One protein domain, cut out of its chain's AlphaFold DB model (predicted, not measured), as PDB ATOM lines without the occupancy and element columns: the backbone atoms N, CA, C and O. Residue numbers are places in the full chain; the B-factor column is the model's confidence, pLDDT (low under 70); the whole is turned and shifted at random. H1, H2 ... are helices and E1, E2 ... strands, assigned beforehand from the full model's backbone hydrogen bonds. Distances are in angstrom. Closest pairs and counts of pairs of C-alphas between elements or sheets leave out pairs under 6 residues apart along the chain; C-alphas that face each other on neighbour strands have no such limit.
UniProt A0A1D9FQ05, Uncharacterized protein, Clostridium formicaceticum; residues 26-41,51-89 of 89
ATOM      1  N   LEU A  26      87.373  27.506  -4.772       74.94
ATOM      2  CA  LEU A  26      86.067  26.886  -4.599       74.94
ATOM      3  C   LEU A  26      86.276  25.439  -4.166       74.94
ATOM      4  O   LEU A  26      86.856  24.642  -4.901       74.94
ATOM      5  N   SER A  27      85.783  25.092  -2.982       71.62
ATOM      6  CA  SER A  27      85.779  23.713  -2.494       71.62
ATOM      7  C   SER A  27      84.352  23.190  -2.462       71.62
ATOM      8  O   SER A  27      83.497  23.757  -1.783       71.62
ATOM      9  N   GLN A  28      84.102  22.112  -3.198       82.38
ATOM     10  CA  GLN A  28      82.862  21.353  -3.137       82.38
ATOM     11  C   GLN A  28      83.142  20.013  -2.458       82.38
ATOM     12  O   GLN A  28      84.054  19.286  -2.858       82.38
ATOM     13  N   PHE A  29      82.332  19.693  -1.453       81.31
ATOM     14  CA  PHE A  29      82.385  18.431  -0.732       81.31
ATOM     15  C   PHE A  29      81.057  17.704  -0.905       81.31
ATOM     16  O   PHE A  29      80.007  18.245  -0.554       81.31
ATOM     17  N   ASN A  30      81.106  16.498  -1.455       82.00
ATOM     18  CA  ASN A  30      79.949  15.624  -1.581       82.00
ATOM     19  C   ASN A  30      80.136  14.464  -0.595       82.00
ATOM     20  O   ASN A  30      81.148  13.768  -0.658       82.00
ATOM     21  N   PHE A  31      79.170  14.252   0.301       82.94
ATOM     22  CA  PHE A  31      79.184  13.144   1.258       82.94
ATOM     23  C   PHE A  31      77.929  12.298   1.105       82.94
ATOM     24  O   PHE A  31      76.828  12.827   0.938       82.94
ATOM     25  N   PHE A  32      78.099  10.988   1.218       86.25
ATOM     26  CA  PHE A  32      77.012  10.033   1.332       86.25
ATOM     27  C   PHE A  32      77.312   9.096   2.498       86.25
ATOM     28  O   PHE A  32      78.334   8.412   2.500       86.25
ATOM     29  N   VAL A  33      76.433   9.092   3.499       86.31
ATOM     30  CA  VAL A  33      76.559   8.265   4.704       86.31
ATOM     31  C   VAL A  33      75.364   7.323   4.754       86.31
ATOM     32  O   VAL A  33      74.220   7.778   4.751       86.31
ATOM     33  N   ILE A  34      75.630   6.019   4.790       87.38
ATOM     34  CA  ILE A  34      74.622   4.970   4.962       87.38
ATOM     35  C   ILE A  34      74.834   4.342   6.336       87.38
ATOM     36  O   ILE A  34      75.924   3.846   6.617       87.38
ATOM     37  N   LEU A  35      73.789   4.342   7.164       86.38
ATOM     38  CA  LEU A  35      73.788   3.717   8.486       86.38
ATOM     39  C   LEU A  35      72.779   2.563   8.490       86.38
ATOM     40  O   LEU A  35      71.569   2.787   8.545       86.38
ATOM     41  N   GLY A  36      73.265   1.324   8.397       84.75
ATOM     42  CA  GLY A  36      72.423   0.127   8.452       84.75
ATOM     43  C   GLY A  36      72.061  -0.271   9.883       84.75
ATOM     44  O   GLY A  36      72.641  -1.212  10.412       84.75
ATOM     45  N   LEU A  37      71.103   0.429  10.502       80.19
ATOM     46  CA  LEU A  37      70.758   0.300  11.932       80.19
ATOM     47  C   LEU A  37      69.555  -0.612  12.235       80.19
ATOM     48  O   LEU A  37      69.007  -0.583  13.332       80.19
ATOM     49  N   GLU A  38      69.117  -1.427  11.276       77.69
ATOM     50  CA  GLU A  38      67.884  -2.220  11.412       77.69
ATOM     51  C   GLU A  38      67.931  -3.249  12.554       77.69
ATOM     52  O   GLU A  38      66.905  -3.568  13.152       77.69
ATOM     53  N   TYR A  39      69.125  -3.713  12.929       74.62
ATOM     54  CA  TYR A  39      69.309  -4.628  14.057       74.62
ATOM     55  C   TYR A  39      68.899  -4.004  15.406       74.62
ATOM     56  O   TYR A  39      68.489  -4.740  16.307       74.62
ATOM     57  N   LEU A  40      68.913  -2.669  15.534       73.81
ATOM     58  CA  LEU A  40      68.488  -1.971  16.753       73.81
ATOM     59  C   LEU A  40      66.987  -2.146  17.044       73.81
ATOM     60  O   LEU A  40      66.583  -2.116  18.204       73.81
ATOM     61  N   ASN A  41      66.156  -2.425  16.030       71.12
ATOM     62  CA  ASN A  41      64.714  -2.652  16.221       71.12
ATOM     63  C   ASN A  41      64.384  -3.939  16.993       71.12
ATOM     64  O   ASN A  41      63.253  -4.106  17.446       71.12
ATOM     65  N   ILE A  51      73.180   9.552  17.187       83.12
ATOM     66  CA  ILE A  51      74.245   9.630  16.187       83.12
ATOM     67  C   ILE A  51      74.387  11.082  15.749       83.12
ATOM     68  O   ILE A  51      73.429  11.695  15.272       83.12
ATOM     69  N   THR A  52      75.599  11.614  15.870       85.94
ATOM     70  CA  THR A  52      75.925  12.971  15.419       85.94
ATOM     71  C   THR A  52      76.882  12.888  14.243       85.94
ATOM     72  O   THR A  52      77.910  12.219  14.327       85.94
ATOM     73  N   ILE A  53      76.548  13.581  13.154       87.94
ATOM     74  CA  ILE A  53      77.398  13.708  11.969       87.94
ATOM     75  C   ILE A  53      77.862  15.157  11.882       87.94
ATOM     76  O   ILE A  53      77.049  16.059  11.679       87.94
ATOM     77  N   ASP A  54      79.170  15.361  11.999       90.12
ATOM     78  CA  ASP A  54      79.808  16.669  11.896       90.12
ATOM     79  C   ASP A  54      80.679  16.740  10.643       90.12
ATOM     80  O   ASP A  54      81.409  15.804  10.320       90.12
ATOM     81  N   ILE A  55      80.624  17.874   9.940       87.00
ATOM     82  CA  ILE A  55      81.487  18.170   8.792       87.00
ATOM     83  C   ILE A  55      82.202  19.487   9.066       87.00
ATOM     84  O   ILE A  55      81.565  20.530   9.242       87.00
ATOM     85  N   ASN A  56      83.533  19.457   9.099       88.19
ATOM     86  CA  ASN A  56      84.317  20.657   9.365       88.19
ATOM     87  C   ASN A  56      84.603  21.471   8.087       88.19
ATOM     88  O   ASN A  56      84.312  21.069   6.961       88.19
ATOM     89  N   LYS A  57      85.226  22.645   8.254       82.81
ATOM     90  CA  LYS A  57      85.546  23.556   7.140       82.81
ATOM     91  C   LYS A  57      86.545  22.985   6.124       82.81
ATOM     92  O   LYS A  57      86.622  23.504   5.014       82.81
ATOM     93  N   ALA A  58      87.317  21.962   6.490       84.12
ATOM     94  CA  ALA A  58      88.246  21.277   5.592       84.12
ATOM     95  C   ALA A  58      87.570  20.165   4.764       84.12
ATOM     96  O   ALA A  58      88.198  19.623   3.841       84.12
ATOM     97  N   GLY A  59      86.299  19.869   5.066       81.12
ATOM     98  CA  GLY A  59      85.546  18.755   4.504       81.12
ATOM     99  C   GLY A  59      85.905  17.417   5.137       81.12
ATOM    100  O   GLY A  59      85.849  16.393   4.464       81.12
ATOM    101  N   GLU A  60      86.324  17.411   6.398       88.00
ATOM    102  CA  GLU A  60      86.477  16.175   7.164       88.00
ATOM    103  C   GLU A  60      85.139  15.853   7.827       88.00
ATOM    104  O   GLU A  60      84.501  16.745   8.396       88.00
ATOM    105  N   LEU A  61      84.718  14.593   7.717       87.94
ATOM    106  CA  LEU A  61      83.479  14.079   8.285       87.94
ATOM    107  C   LEU A  61      83.800  13.235   9.518       87.94
ATOM    108  O   LEU A  61      84.625  12.326   9.442       87.94
ATOM    109  N   THR A  62      83.104  13.509  10.615       88.50
ATOM    110  CA  THR A  62      83.186  12.745  11.863       88.50
ATOM    111  C   THR A  62      81.802  12.217  12.211       88.50
ATOM    112  O   THR A  62      80.820  12.957  12.145       88.50
ATOM    113  N   ILE A  63      81.722  10.942  12.594       87.00
ATOM    114  CA  ILE A  63      80.504  10.332  13.131       87.00
ATOM    115  C   ILE A  63      80.763   9.998  14.596       87.00
ATOM    116  O   ILE A  63      81.715   9.288  14.910       87.00
ATOM    117  N   ASN A  64      79.922  10.523  15.479       84.06
ATOM    118  CA  ASN A  64      79.955  10.256  16.912       84.06
ATOM    119  C   ASN A  64      78.735   9.420  17.318       84.06
ATOM    120  O   ASN A  64      77.709   9.439  16.635       84.06
ATOM    121  N   GLY A  65      78.835   8.727  18.453       77.50
ATOM    122  CA  GLY A  65      77.773   7.844  18.947       77.50
ATOM    123  C   GLY A  65      77.818   6.426  18.366       77.50
ATOM    124  O   GLY A  65      76.876   5.670  18.565       77.50
ATOM    125  N   LEU A  66      78.908   6.062  17.674       77.19
ATOM    126  CA  LEU A  66      79.224   4.694  17.246       77.19
ATOM    127  C   LEU A  66      79.890   3.924  18.391       77.19
ATOM    128  O   LEU A  66      81.052   3.545  18.295       77.19
ATOM    129  N   ASP A  67      79.189   3.790  19.513       72.50
ATOM    130  CA  ASP A  67      79.679   2.964  20.615       72.50
ATOM    131  C   ASP A  67      79.706   1.499  20.147       72.50
ATOM    132  O   ASP A  67      78.661   0.972  19.764       72.50
ATOM    133  N   GLU A  68      80.887   0.871  20.104       64.12
ATOM    134  CA  GLU A  68      81.112  -0.456  19.493       64.12
ATOM    135  C   GLU A  68      80.263  -1.557  20.150       64.12
ATOM    136  O   GLU A  68      79.898  -2.541  19.504       64.12
ATOM    137  N   ASP A  69      79.880  -1.362  21.414       64.50
ATOM    138  CA  ASP A  69      79.021  -2.285  22.161       64.50
ATOM    139  C   ASP A  69      77.534  -2.191  21.751       64.50
ATOM    140  O   ASP A  69      76.749  -3.106  22.012       64.50
ATOM    141  N   LEU A  70      77.133  -1.094  21.095       66.06
ATOM    142  CA  LEU A  70      75.751  -0.795  20.693       66.06
ATOM    143  C   LEU A  70      75.571  -0.754  19.173       66.06
ATOM    144  O   LEU A  70      74.490  -1.081  18.668       66.06
ATOM    145  N   ILE A  71      76.596  -0.331  18.432       73.75
ATOM    146  CA  ILE A  71      76.538  -0.147  16.990       73.75
ATOM    147  C   ILE A  71      77.551  -1.024  16.271       73.75
ATOM    148  O   ILE A  71      78.754  -0.875  16.430       73.75
ATOM    149  N   ASN A  72      77.038  -1.893  15.397       74.94
ATOM    150  CA  ASN A  72      77.872  -2.647  14.478       74.94
ATOM    151  C   ASN A  72      78.296  -1.750  13.304       74.94
ATOM    152  O   ASN A  72      77.506  -1.466  12.395       74.94
ATOM    153  N   ASP A  73      79.555  -1.330  13.322       74.38
ATOM    154  CA  ASP A  73      80.170  -0.477  12.309       74.38
ATOM    155  C   ASP A  73      80.340  -1.163  10.941       74.38
ATOM    156  O   ASP A  73      80.465  -0.479   9.923       74.38
ATOM    157  N   SER A  74      80.221  -2.495  10.865       80.25
ATOM    158  CA  SER A  74      80.342  -3.253   9.612       80.25
ATOM    159  C   SER A  74      79.272  -2.898   8.574       80.25
ATOM    160  O   SER A  74      79.420  -3.221   7.396       80.25
ATOM    161  N   ASN A  75      78.172  -2.279   9.009       79.38
ATOM    162  CA  ASN A  75      77.054  -1.853   8.163       79.38
ATOM    163  C   ASN A  75      77.034  -0.335   7.925       79.38
ATOM    164  O   ASN A  75      76.029   0.209   7.449       79.38
ATOM    165  N   ILE A  76      78.122   0.351   8.276       84.62
ATOM    166  CA  ILE A  76      78.297   1.782   8.067       84.62
ATOM    167  C   ILE A  76      79.171   1.989   6.840       84.62
ATOM    168  O   ILE A  76      80.301   1.514   6.762       84.62
ATOM    169  N   PHE A  77      78.648   2.740   5.877       84.62
ATOM    170  CA  PHE A  77      79.373   3.063   4.654       84.62
ATOM    171  C   PHE A  77      79.430   4.572   4.474       84.62
ATOM    172  O   PHE A  77      78.401   5.251   4.478       84.62
ATOM    173  N   ILE A  78      80.644   5.089   4.294       85.50
ATOM    174  CA  ILE A  78      80.907   6.510   4.078       85.50
ATOM    175  C   ILE A  78      81.570   6.657   2.715       85.50
ATOM    176  O   ILE A  78      82.652   6.124   2.475       85.50
ATOM    177  N   TYR A  79      80.926   7.411   1.835       84.38
ATOM    178  CA  TYR A  79      81.475   7.801   0.547       84.38
ATOM    179  C   TYR A  79      81.679   9.307   0.556       84.38
ATOM    180  O   TYR A  79      80.775  10.068   0.909       84.38
ATOM    181  N   SER A  80      82.867   9.743   0.160       84.31
ATOM    182  CA  SER A  80      83.203  11.155   0.083       84.31
ATOM    183  C   SER A  80      83.907  11.464  -1.229       84.31
ATOM    184  O   SER A  80      84.730  10.694  -1.722       84.31
ATOM    185  N   ASP A  81      83.553  12.610  -1.796       82.25
ATOM    186  CA  ASP A  81      84.218  13.194  -2.950       82.25
ATOM    187  C   ASP A  81      84.525  14.663  -2.654       82.25
ATOM    188  O   ASP A  81      83.689  15.412  -2.133       82.25
ATOM    189  N   LYS A  82      85.756  15.069  -2.966       81.44
ATOM    190  CA  LYS A  82      86.266  16.414  -2.713       81.44
ATOM    191  C   LYS A  82      86.810  16.987  -4.006       81.44
ATOM    192  O   LYS A  82      87.818  16.516  -4.532       81.44
ATOM    193  N   LYS A  83      86.201  18.081  -4.454       80.44
ATOM    194  CA  LYS A  83      86.673  18.852  -5.600       80.44
ATOM    195  C   LYS A  83      87.134  20.226  -5.145       80.44
ATOM    196  O   LYS A  83      86.334  21.034  -4.678       80.44
ATOM    197  N   ILE A  84      88.423  20.493  -5.323       75.31
ATOM    198  CA  ILE A  84      89.006  21.822  -5.142       75.31
ATOM    199  C   ILE A  84      89.236  22.421  -6.530       75.31
ATOM    200  O   ILE A  84      89.816  21.772  -7.399       75.31
ATOM    201  N   THR A  85      88.740  23.635  -6.751       75.69
ATOM    202  CA  THR A  85      89.025  24.430  -7.947       75.69
ATOM    203  C   THR A  85      89.755  25.688  -7.513       75.69
ATOM    204  O   THR A  85      89.165  26.535  -6.839       75.69
ATOM    205  N   ASP A  86      91.013  25.794  -7.921       70.50
ATOM    206  CA  ASP A  86      91.867  26.942  -7.646       70.50
ATOM    207  C   ASP A  86      92.117  27.694  -8.959       70.50
ATOM    208  O   ASP A  86      92.454  27.089  -9.982       70.50
ATOM    209  N   GLU A  87      91.969  29.018  -8.946       60.16
ATOM    210  CA  GLU A  87      92.441  29.860 -10.049       60.16
ATOM    211  C   GLU A  87      93.965  30.024  -9.942       60.16
ATOM    212  O   GLU A  87      94.478  30.902  -9.241       60.16
ATOM    213  N   ASN A  88      94.709  29.153 -10.627       52.91
ATOM    214  CA  ASN A  88      96.135  29.358 -10.867       52.91
ATOM    215  C   ASN A  88      96.304  30.289 -12.076       52.91
ATOM    216  O   ASN A  88      95.995  29.896 -13.199       52.91
ATOM    217  N   ASN A  89      96.781  31.512 -11.826       48.25
ATOM    218  CA  ASN A  89      97.455  32.324 -12.847       48.25
ATOM    219  C   ASN A  89      98.809  31.706 -13.194       48.25
ATOM    220  O   ASN A  89      99.529  31.343 -12.233       48.25
TER     221      ASN A  89
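Overview. This is residues 26 to 41 and 51 to 89 of the 89 residues of an uncharacterized protein of Clostridium formicaceticum (UniProt A0A1D9FQ05). A long, narrow ribbon of two antiparallel strands, E1 and E4, runs along the longest axis, and the short hairpin of E2 and E3 lies over one face of it, set off from it by a gap. The small helix H1 lies beyond the end of E1 at one end of the ribbon, and residues 87 to 89 run on past E4 at the other. The printed part has 55 residues, with one named helix and four named strands in the order E1, H1, E2, E3, E4; the two sheets, E1 - E4 and E2 - E3, are each antiparallel, and the class is mostly strand. The whole is only just loose, close to extended, with a radius of gyration of the C-alphas of 15.0 A, and its C-alphas span 55 by 15 by 14 A, a rod.

Along the chain. E4 holds residues 76 to 86 and is 32.6 A long from first to last C-alpha, from C-alpha 76 at (78.297, 1.782, 8.067) to C-alpha 86 at (91.867, 26.942, -7.646). E1 holds residues 26 to 35, is 29.3 A long, and begins with C-alpha 26 at (86.067, 26.886, -4.599). E2, residues 52 to 55, and E3, residues 61 to 64, each measure 10.1 A. H1, residues 38 to 41, measures 5.8 A.

Arrangement. E1 and E4 are antiparallel neighbours, with 175 degrees between their directions. C-alphas 27 and 84 face each other at 4.6 A near one end, and C-alphas 35 and 76 at 4.9 A at the other. N 32 and O 79 are 2.8 A apart and N 85 and O 26 are 2.8 A apart, both within hydrogen-bond range. E2 and E3 form a hairpin, antiparallel at 162 degrees, with C-alphas 55 and 61 facing each other at 4.6 A and N 54 and O 62 within hydrogen-bond range at 2.9 A. E1 and E3 are apart, but only just, at 8.3 A between their closest C-alphas. E1 and E2, E2 and E4, and E3 and E4 are apart too. H1 is apart from E3 and from E4. H1 is too short for any O i to N i+4 pair inside it, and its one O i to N i+3 pair is within range.

Size, cuts and confidence. The C-alphas of Asn 41 and Asn 89, the two farthest apart, are 56.0 A from each other. Residues 42 to 50 are cut out, and C-alphas 41 and 51 are 15.5 A apart across this cut, which falls in the link from H1 to E2. The links E1 to H1 and E2 to E3 are tight, and E3 to E4, with 11 residues between them, is long. The mean pLDDT of the printed part is 79.0, and residues 68 to 70 and 87 to 89 are under 70; residue 89 is the chain's last.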